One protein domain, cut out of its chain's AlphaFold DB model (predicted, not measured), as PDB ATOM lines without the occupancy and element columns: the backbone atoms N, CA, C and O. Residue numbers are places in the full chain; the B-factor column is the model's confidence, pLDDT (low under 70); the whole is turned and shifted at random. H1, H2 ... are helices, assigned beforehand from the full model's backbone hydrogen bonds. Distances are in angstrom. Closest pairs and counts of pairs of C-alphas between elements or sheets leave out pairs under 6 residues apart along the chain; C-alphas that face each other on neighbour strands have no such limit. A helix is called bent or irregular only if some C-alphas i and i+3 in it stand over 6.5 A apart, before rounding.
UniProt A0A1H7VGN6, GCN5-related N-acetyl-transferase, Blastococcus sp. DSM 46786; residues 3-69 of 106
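AT A GLANCE: This is residues 3 to 69 of the 106 residues of the protein "GCN5-related N-acetyl-transferase" of Blastococcus sp. DSM 46786 (UniProt A0A1H7VGN6). One long helix, H1, has two short helices, H2 and H3, on one side of it; these two are joined by a single residue and folded into a V, with H3 packed on the last part of H1. The very short H4 lies beyond H3, away from H1, and the unnamed stretch of residues 3 to 16 reaches to the opposite end of the model. The printed part has 67 residues with four named helices, H1, H2, H3, H4 along the chain, and no named strand; the class is all helix. It is compact, with a radius of gyration of the C-alphas of 11.5 A and spans of 34 by 24 by 19 A.

IN THESE COORDINATES: H1, residues 17 to 31, measures 21.1 A from its first C-alpha at (160.099, 208.825, 138.249) to its last at (175.898, 197.378, 146.255). H2, residues 41 to 49, measures 12.5 A. H3, residues 51 to 56, is only just irregular: C-alphas 52 and 55 are 6.8 A apart. H4, residues 59 to 62, ends with C-alpha 62 at (160.217, 185.089, 147.794).

HOW THE PARTS SIT: H1 touches H3 with residues 26 to 30 alone, at a steep tilt of 45 degrees, the same way; the closest C-alphas, of Arg 30 and Leu 56, are 6.7 A apart. H1 and H2 are close but not clearly touching, about perpendicular at 77 degrees, with the C-alphas of Thr 22 and Ile 43 closest at 7.1 A. H2 and H3 only just touch, with 3 pairs of C-alphas within 8 A, and only at the corner by their link; the closest, of Ile 47 and Phe 53, are 6.1 A apart. H3 and H4 are close but not clearly touching, while H4 is apart from H1 and H2. Every O i to N i+4 pair is within hydrogen-bond range in H1 and H2, against 0 of 2 in H3, where 2 of 3 O i to N i+3 pairs are; H4 is too short for an i+4 pair.

THE WHOLE: The two C-alphas farthest apart, of Glu 11 and Val 60, are 34.5 A apart. The printed part has no cut and no long link. Mean pLDDT of the printed part is 71.3, and it is under 70 at residues 3 to 18, 41 and 68 to 69.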
ATOM      1  N   PHE A   3     161.603 197.392 153.056       56.91
ATOM      2  CA  PHE A   3     160.826 198.487 152.481       56.91
ATOM      3  C   PHE A   3     159.373 198.308 152.918       56.91
ATOM      4  O   PHE A   3     158.573 197.636 152.260       56.91
ATOM      5  N   THR A   4     159.069 198.842 154.098       39.50
ATOM      6  CA  THR A   4     157.754 198.730 154.742       39.50
ATOM      7  C   THR A   4     156.719 199.631 154.079       39.50
ATOM      8  O   THR A   4     155.558 199.248 153.970       39.50
ATOM      9  N   HIS A   5     157.138 200.793 153.579       41.72
ATOM     10  CA  HIS A   5     156.285 201.713 152.844       41.72
ATOM     11  C   HIS A   5     157.151 202.665 152.013       41.72
ATOM     12  O   HIS A   5     158.012 203.353 152.552       41.72
ATOM     13  N   THR A   6     156.928 202.703 150.706       48.78
ATOM     14  CA  THR A   6     157.403 203.784 149.838       48.78
ATOM     15  C   THR A   6     156.176 204.573 149.429       48.78
ATOM     16  O   THR A   6     155.378 204.082 148.630       48.78
ATOM     17  N   VAL A   7     156.006 205.757 150.021       44.31
ATOM     18  CA  VAL A   7     155.059 206.753 149.519       44.31
ATOM     19  C   VAL A   7     155.675 207.299 148.244       44.31
ATOM     20  O   VAL A   7     156.606 208.099 148.284       44.31
ATOM     21  N   VAL A   8     155.204 206.810 147.107       50.12
ATOM     22  CA  VAL A   8     155.265 207.590 145.879       50.12
ATOM     23  C   VAL A   8     153.929 208.313 145.861       50.12
ATOM     24  O   VAL A   8     152.891 207.653 145.870       50.12
ATOM     25  N   GLU A   9     153.938 209.642 145.964       36.47
ATOM     26  CA  GLU A   9     152.706 210.421 145.828       36.47
ATOM     27  C   GLU A   9     152.001 209.989 144.527       36.47
ATOM     28  O   GLU A   9     152.667 209.876 143.492       36.47
ATOM     29  N   PRO A  10     150.687 209.691 144.562       42.06
ATOM     30  CA  PRO A  10     149.960 209.113 143.426       42.06
ATOM     31  C   PRO A  10     150.004 209.995 142.167       42.06
ATOM     32  O   PRO A  10     149.788 209.522 141.059       42.06
ATOM     33  N   GLU A  11     150.370 211.267 142.315       39.47
ATOM     34  CA  GLU A  11     150.603 212.227 141.231       39.47
ATOM     35  C   GLU A  11     151.857 211.910 140.384       39.47
ATOM     36  O   GLU A  11     152.023 212.443 139.283       39.47
ATOM     37  N   PHE A  12     152.725 211.012 140.864       47.41
ATOM     38  CA  PHE A  12     153.912 210.515 140.163       47.41
ATOM     39  C   PHE A  12     153.788 209.043 139.732       47.41
ATOM     40  O   PHE A  12     154.708 208.516 139.091       47.41
ATOM     41  N   GLU A  13     152.659 208.380 140.020       43.06
ATOM     42  CA  GLU A  13     152.328 207.096 139.396       43.06
ATOM     43  C   GLU A  13     152.111 207.320 137.890       43.06
ATOM     44  O   GLU A  13     151.207 208.031 137.461       43.06
ATOM     45  N   GLY A  14     152.986 206.731 137.067       52.31
ATOM     46  CA  GLY A  14     152.882 206.788 135.603       52.31
ATOM     47  C   GLY A  14     153.808 207.778 134.885       52.31
ATOM     48  O   GLY A  14     153.649 207.953 133.681       52.31
ATOM     49  N   ARG A  15     154.785 208.404 135.565       49.66
ATOM     50  CA  ARG A  15     155.766 209.321 134.924       49.66
ATOM     51  C   ARG A  15     157.228 208.848 134.948       49.66
ATOM     52  O   ARG A  15     158.121 209.685 134.957       49.66
ATOM     53  N   ASP A  16     157.495 207.543 135.016       59.28
ATOM     54  CA  ASP A  16     158.847 206.935 135.084       59.28
ATOM     55  C   ASP A  16     159.732 207.329 136.291       59.28
ATOM     56  O   ASP A  16     160.698 206.632 136.605       59.28
ATOM     57  N   VAL A  17     159.372 208.370 137.051       65.88
ATOM     58  CA  VAL A  17     160.099 208.825 138.249       65.88
ATOM     59  C   VAL A  17     160.090 207.756 139.346       65.88
ATOM     60  O   VAL A  17     161.132 207.455 139.926       65.88
ATOM     61  N   GLY A  18     158.939 207.121 139.594       65.06
ATOM     62  CA  GLY A  18     158.825 206.048 140.588       65.06
ATOM     63  C   GLY A  18     159.691 204.828 140.254       65.06
ATOM     64  O   GLY A  18     160.277 204.220 141.153       65.06
ATOM     65  N   SER A  19     159.838 204.510 138.964       70.38
ATOM     66  CA  SER A  19     160.710 203.429 138.492       70.38
ATOM     67  C   SER A  19     162.185 203.771 138.683       70.38
ATOM     68  O   SER A  19     162.919 202.945 139.216       70.38
ATOM     69  N   ALA A  20     162.611 204.986 138.324       77.31
ATOM     70  CA  ALA A  20     163.997 205.424 138.490       77.31
ATOM     71  C   ALA A  20     164.425 205.460 139.968       77.31
ATOM     72  O   ALA A  20     165.503 204.976 140.315       77.31
ATOM     73  N   LEU A  21     163.559 205.966 140.854       76.25
ATOM     74  CA  LEU A  21     163.803 205.974 142.300       76.25
ATOM     75  C   LEU A  21     163.871 204.557 142.876       76.25
ATOM     76  O   LEU A  21     164.770 204.248 143.656       76.25
ATOM     77  N   THR A  22     162.948 203.683 142.468       79.19
ATOM     78  CA  THR A  22     162.935 202.281 142.911       79.19
ATOM     79  C   THR A  22     164.183 201.552 142.445       79.19
ATOM     80  O   THR A  22     164.816 200.857 143.236       79.19
ATOM     81  N   GLN A  23     164.579 201.748 141.189       82.31
ATOM     82  CA  GLN A  23     165.790 201.161 140.641       82.31
ATOM     83  C   GLN A  23     167.028 201.629 141.410       82.31
ATOM     84  O   GLN A  23     167.808 200.788 141.839       82.31
ATOM     85  N   GLY A  24     167.182 202.936 141.648       82.31
ATOM     86  CA  GLY A  24     168.312 203.471 142.414       82.31
ATOM     87  C   GLY A  24     168.357 202.954 143.855       82.31
ATOM     88  O   GLY A  24     169.417 202.573 144.345       82.31
ATOM     89  N   ALA A  25     167.201 202.863 144.520       80.56
ATOM     90  CA  ALA A  25     167.114 202.314 145.870       80.56
ATOM     91  C   ALA A  25     167.486 200.821 145.922       80.56
ATOM     92  O   ALA A  25     168.193 200.390 146.832       80.56
ATOM     93  N   LEU A  26     167.030 200.022 144.953       82.19
ATOM     94  CA  LEU A  26     167.369 198.600 144.876       82.19
ATOM     95  C   LEU A  26     168.837 198.374 144.493       82.19
ATOM     96  O   LEU A  26     169.454 197.440 145.000       82.19
ATOM     97  N   ASP A  27     169.401 199.230 143.643       85.31
ATOM     98  CA  ASP A  27     170.810 199.166 143.252       85.31
ATOM     99  C   ASP A  27     171.746 199.497 144.424       85.31
ATOM    100  O   ASP A  27     172.716 198.779 144.665       85.31
ATOM    101  N   ALA A  28     171.395 200.492 145.244       81.38
ATOM    102  CA  ALA A  28     172.108 200.777 146.489       81.38
ATOM    103  C   ALA A  28     172.118 199.554 147.421       81.38
ATOM    104  O   ALA A  28     173.181 199.107 147.853       81.38
ATOM    105  N   VAL A  29     170.956 198.929 147.642       83.12
ATOM    106  CA  VAL A  29     170.863 197.709 148.462       83.12
ATOM    107  C   VAL A  29     171.693 196.561 147.877       83.12
ATOM    108  O   VAL A  29     172.347 195.831 148.626       83.12
ATOM    109  N   ARG A  30     171.725 196.420 146.546       83.12
ATOM    110  CA  ARG A  30     172.589 195.448 145.866       83.12
ATOM    111  C   ARG A  30     174.068 195.726 146.129       83.12
ATOM    112  O   ARG A  30     174.799 194.789 146.437       83.12
ATOM    113  N   SER A  31     174.502 196.981 146.022       84.62
ATOM    114  CA  SER A  31     175.898 197.378 146.255       84.62
ATOM    115  C   SER A  31     176.358 197.126 147.692       84.62
ATOM    116  O   SER A  31     177.514 196.785 147.926       84.62
ATOM    117  N   GLU A  32     175.432 197.202 148.648       83.69
ATOM    118  CA  GLU A  32     175.669 196.881 150.056       83.69
ATOM    119  C   GLU A  32     175.643 195.367 150.337       83.69
ATOM    120  O   GLU A  32     175.905 194.937 151.461       83.69
ATOM    121  N   GLY A  33     175.298 194.537 149.344       83.19
ATOM    122  CA  GLY A  33     175.128 193.092 149.509       83.19
ATOM    123  C   GLY A  33     173.960 192.718 150.429       83.19
ATOM    124  O   GLY A  33     173.913 191.608 150.964       83.19
ATOM    125  N   ALA A  34     173.021 193.640 150.649       82.56
ATOM    126  CA  ALA A  34     171.897 193.447 151.548       82.56
ATOM    127  C   ALA A  34     170.668 192.898 150.808       82.56
ATOM    128  O   ALA A  34     170.515 193.009 149.593       82.56
ATOM    129  N   SER A  35     169.752 192.292 151.564       81.31
ATOM    130  CA  SER A  35     168.504 191.760 151.012       81.31
ATOM    131  C   SER A  35     167.311 192.688 151.249       81.31
ATOM    132  O   SER A  35     167.249 193.390 152.263       81.31
ATOM    133  N   VAL A  36     166.321 192.624 150.358       81.94
ATOM    134  CA  VAL A  36     165.092 193.430 150.360       81.94
ATOM    135  C   VAL A  36     163.856 192.612 150.700       81.94
ATOM    136  O   VAL A  36     163.680 191.493 150.227       81.94
ATOM    137  N   LEU A  37     162.955 193.210 151.482       83.31
ATOM    138  CA  LEU A  37     161.593 192.712 151.681       83.31
ATOM    139  C   LEU A  37     160.579 193.704 151.104       83.31
ATOM    140  O   LEU A  37     160.398 194.773 151.694       83.31
ATOM    141  N   PRO A  38     159.933 193.378 149.970       76.88
ATOM    142  CA  PRO A  38     159.007 194.273 149.291       76.88
ATOM    143  C   PRO A  38     157.590 194.139 149.871       76.88
ATOM    144  O   PRO A  38     156.705 193.539 149.261       76.88
ATOM    145  N   PHE A  39     157.366 194.691 151.067       73.81
ATOM    146  CA  PHE A  39     156.022 194.745 151.659       73.81
ATOM    147  C   PHE A  39     155.114 195.752 150.944       73.81
ATOM    148  O   PHE A  39     153.900 195.560 150.886       73.81
ATOM    149  N   CYS A  40     155.698 196.794 150.348       73.31
ATOM    150  CA  CYS A  40     154.975 197.720 149.488       73.31
ATOM    151  C   CYS A  40     154.515 197.029 148.192       73.31
ATOM    152  O   CYS A  40     155.306 196.419 147.469       73.31
ATOM    153  N   MET A  41     153.229 197.175 147.871       67.19
ATOM    154  CA  MET A  41     152.615 196.607 146.666       67.19
ATOM    155  C   MET A  41     153.201 197.192 145.370       67.19
ATOM    156  O   MET A  41     153.345 196.450 144.399       67.19
ATOM    157  N   PHE A  42     153.627 198.461 145.381       72.00
ATOM    158  CA  PHE A  42     154.310 199.097 144.252       72.00
ATOM    159  C   PHE A  42     155.656 198.427 143.951       72.00
ATOM    160  O   PHE A  42     155.844 197.892 142.863       72.00
ATOM    161  N   ILE A  43     156.559 198.355 144.938       72.94
ATOM    162  CA  ILE A  43     157.878 197.715 144.777       72.94
ATOM    163  C   ILE A  43     157.719 196.238 144.405       72.94
ATOM    164  O   ILE A  43     158.429 195.736 143.537       72.94
ATOM    165  N   ARG A  44     156.765 195.530 145.021       77.44
ATOM    166  CA  ARG A  44     156.475 194.132 144.685       77.44
ATOM    167  C   ARG A  44     156.099 193.975 143.211       77.44
ATOM    168  O   ARG A  44     156.659 193.110 142.545       77.44
ATOM    169  N   SER A  45     155.168 194.793 142.718       75.50
ATOM    170  CA  SER A  45     154.767 194.793 141.306       75.50
ATOM    171  C   SER A  45     155.944 195.173 140.404       75.50
ATOM    172  O   SER A  45     156.195 194.525 139.394       75.50
ATOM    173  N   TRP A  46     156.742 196.162 140.798       81.00
ATOM    174  CA  TRP A  46     157.914 196.584 140.039       81.00
ATOM    175  C   TRP A  46     158.954 195.460 139.894       81.00
ATOM    176  O   TRP A  46     159.398 195.187 138.780       81.00
ATOM    177  N   ILE A  47     159.272 194.742 140.980       81.88
ATOM    178  CA  ILE A  47     160.188 193.585 140.967       81.88
ATOM    179  C   ILE A  47     159.611 192.431 140.131       81.88
ATOM    180  O   ILE A  47     160.365 191.711 139.482       81.88
ATOM    181  N   GLN A  48     158.285 192.254 140.091       80.69
ATOM    182  CA  GLN A  48     157.654 191.268 139.199       80.69
ATOM    183  C   GLN A  48     157.888 191.591 137.717       80.69
ATOM    184  O   GLN A  48     158.094 190.670 136.929       80.69
ATOM    185  N   HIS A  49     157.900 192.874 137.349       80.38
ATOM    186  CA  HIS A  49     158.245 193.321 135.997       80.38
ATOM    187  C   HIS A  49     159.764 193.325 135.741       80.38
ATOM    188  O   HIS A  49     160.187 193.210 134.593       80.38
ATOM    189  N   HIS A  50     160.585 193.396 136.796       82.75
ATOM    190  CA  HIS A  50     162.049 193.422 136.738       82.75
ATOM    191  C   HIS A  50     162.661 192.249 137.526       82.75
ATOM    192  O   HIS A  50     163.252 192.446 138.595       82.75
ATOM    193  N   PRO A  51     162.575 191.010 137.001       81.81
ATOM    194  CA  PRO A  51     163.007 189.808 137.718       81.81
ATOM    195  C   PRO A  51     164.510 189.793 138.034       81.81
ATOM    196  O   PRO A  51     164.933 189.068 138.931       81.81
ATOM    197  N   ALA A  52     165.307 190.630 137.362       83.31
ATOM    198  CA  ALA A  52     166.723 190.832 137.653       83.31
ATOM    199  C   ALA A  52     167.001 191.355 139.072       83.31
ATOM    200  O   ALA A  52     168.150 191.302 139.484       83.31
ATOM    201  N   PHE A  53     165.996 191.866 139.792       82.62
ATOM    202  CA  PHE A  53     166.103 192.306 141.190       82.62
ATOM    203  C   PHE A  53     165.437 191.335 142.179       82.62
ATOM    204  O   PHE A  53     165.427 191.574 143.388       82.62
ATOM    205  N   ALA A  54     164.850 190.233 141.695       83.62
ATOM    206  CA  ALA A  54     164.234 189.226 142.557       83.62
ATOM    207  C   ALA A  54     165.278 188.461 143.392       83.62
ATOM    208  O   ALA A  54     164.946 187.919 144.448       83.62
ATOM    209  N   ASP A  55     166.535 188.445 142.948       85.12
ATOM    210  CA  ASP A  55     167.688 187.907 143.668       85.12
ATOM    211  C   ASP A  55     167.929 188.630 145.003       85.12
ATOM    212  O   ASP A  55     168.227 187.972 145.999       85.12
ATOM    213  N   LEU A  56     167.683 189.944 145.059       84.69
ATOM    214  CA  LEU A  56     167.788 190.742 146.285       84.69
ATOM    215  C   LEU A  56     166.769 190.333 147.349       84.69
ATOM    216  O   LEU A  56     166.974 190.589 148.535       84.69
ATOM    217  N   VAL A  57     165.662 189.697 146.967       84.88
ATOM    218  CA  VAL A  57     164.696 189.168 147.932       84.88
ATOM    219  C   VAL A  57     165.199 187.816 148.436       84.88
ATOM    220  O   VAL A  57     165.468 186.952 147.611       84.88
ATOM    221  N   PRO A  58     165.304 187.568 149.755       82.69
ATOM    222  CA  PRO A  58     165.739 186.270 150.267       82.69
ATOM    223  C   PRO A  58     164.832 185.148 149.769       82.69
ATOM    224  O   PRO A  58     163.611 185.266 149.879       82.69
ATOM    225  N   GLU A  59     165.412 184.046 149.294       80.62
ATOM    226  CA  GLU A  59     164.670 182.911 148.724       80.62
ATOM    227  C   GLU A  59     163.548 182.415 149.639       80.62
ATOM    228  O   GLU A  59     162.396 182.325 149.217       80.62
ATOM    229  N   VAL A  60     163.865 182.242 150.925       78.31
ATOM    230  CA  VAL A  60     162.930 181.824 151.982       78.31
ATOM    231  C   VAL A  60     161.699 182.732 152.114       78.31
ATOM    232  O   VAL A  60     160.662 182.303 152.611       78.31
ATOM    233  N   ARG A  61     161.772 183.984 151.644       78.31
ATOM    234  CA  ARG A  61     160.653 184.939 151.651       78.31
ATOM    235  C   ARG A  61     160.110 185.283 150.263       78.31
ATOM    236  O   ARG A  61     159.067 185.920 150.184       78.31
ATOM    237  N   ARG A  62     160.720 184.829 149.162       78.69
ATOM    238  CA  ARG A  62     160.217 185.089 147.794       78.69
ATOM    239  C   ARG A  62     158.800 184.544 147.581       78.69
ATOM    240  O   ARG A  62     157.956 185.242 147.015       78.69
ATOM    241  N   ALA A  63     158.511 183.361 148.129       78.06
ATOM    242  CA  ALA A  63     157.183 182.744 148.087       78.06
ATOM    243  C   ALA A  63     156.101 183.616 148.753       78.06
ATOM    244  O   ALA A  63     155.013 183.774 148.199       78.06
ATOM    245  N   GLN A  64     156.424 184.269 149.877       75.88
ATOM    246  CA  GLN A  64     155.522 185.193 150.578       75.88
ATOM    247  C   GLN A  64     155.098 186.368 149.684       75.88
ATOM    248  O   GLN A  64     153.952 186.816 149.720       75.88
ATOM    249  N   PHE A  65     156.007 186.838 148.828       75.31
ATOM    250  CA  PHE A  65     155.763 187.937 147.897       75.31
ATOM    251  C   PHE A  65     155.319 187.458 146.507       75.31
ATOM    252  O   PHE A  65     155.139 188.268 145.597       75.31
ATOM    253  N   GLY A  66     155.064 186.160 146.307       74.94
ATOM    254  CA  GLY A  66     154.685 185.609 145.000       74.94
ATOM    255  C   GLY A  66     155.714 185.894 143.899       74.94
ATOM    256  O   GLY A  66     155.347 185.984 142.731       74.94
ATOM    257  N   LEU A  67     156.977 186.089 144.284       71.12
ATOM    258  CA  LEU A  67     158.117 186.191 143.383       71.12
ATOM    259  C   LEU A  67     158.606 184.760 143.184       71.12
ATOM    260  O   LEU A  67     159.029 184.106 144.134       71.12
ATOM    261  N   ARG A  68     158.426 184.203 141.987       53.03
ATOM    262  CA  ARG A  68     158.683 182.777 141.770       53.03
ATOM    263  C   ARG A  68     160.192 182.536 141.681       53.03
ATOM    264  O   ARG A  68     160.821 183.002 140.739       53.03
ATOM    265  N   ALA A  69     160.745 181.767 142.615       44.62
ATOM    266  CA  ALA A  69     161.905 180.926 142.338       44.62
ATOM    267  C   ALA A  69     161.380 179.544 141.899       44.62
ATOM    268  O   ALA A  69     160.402 179.065 142.486       44.62
TER     269      ALA A  69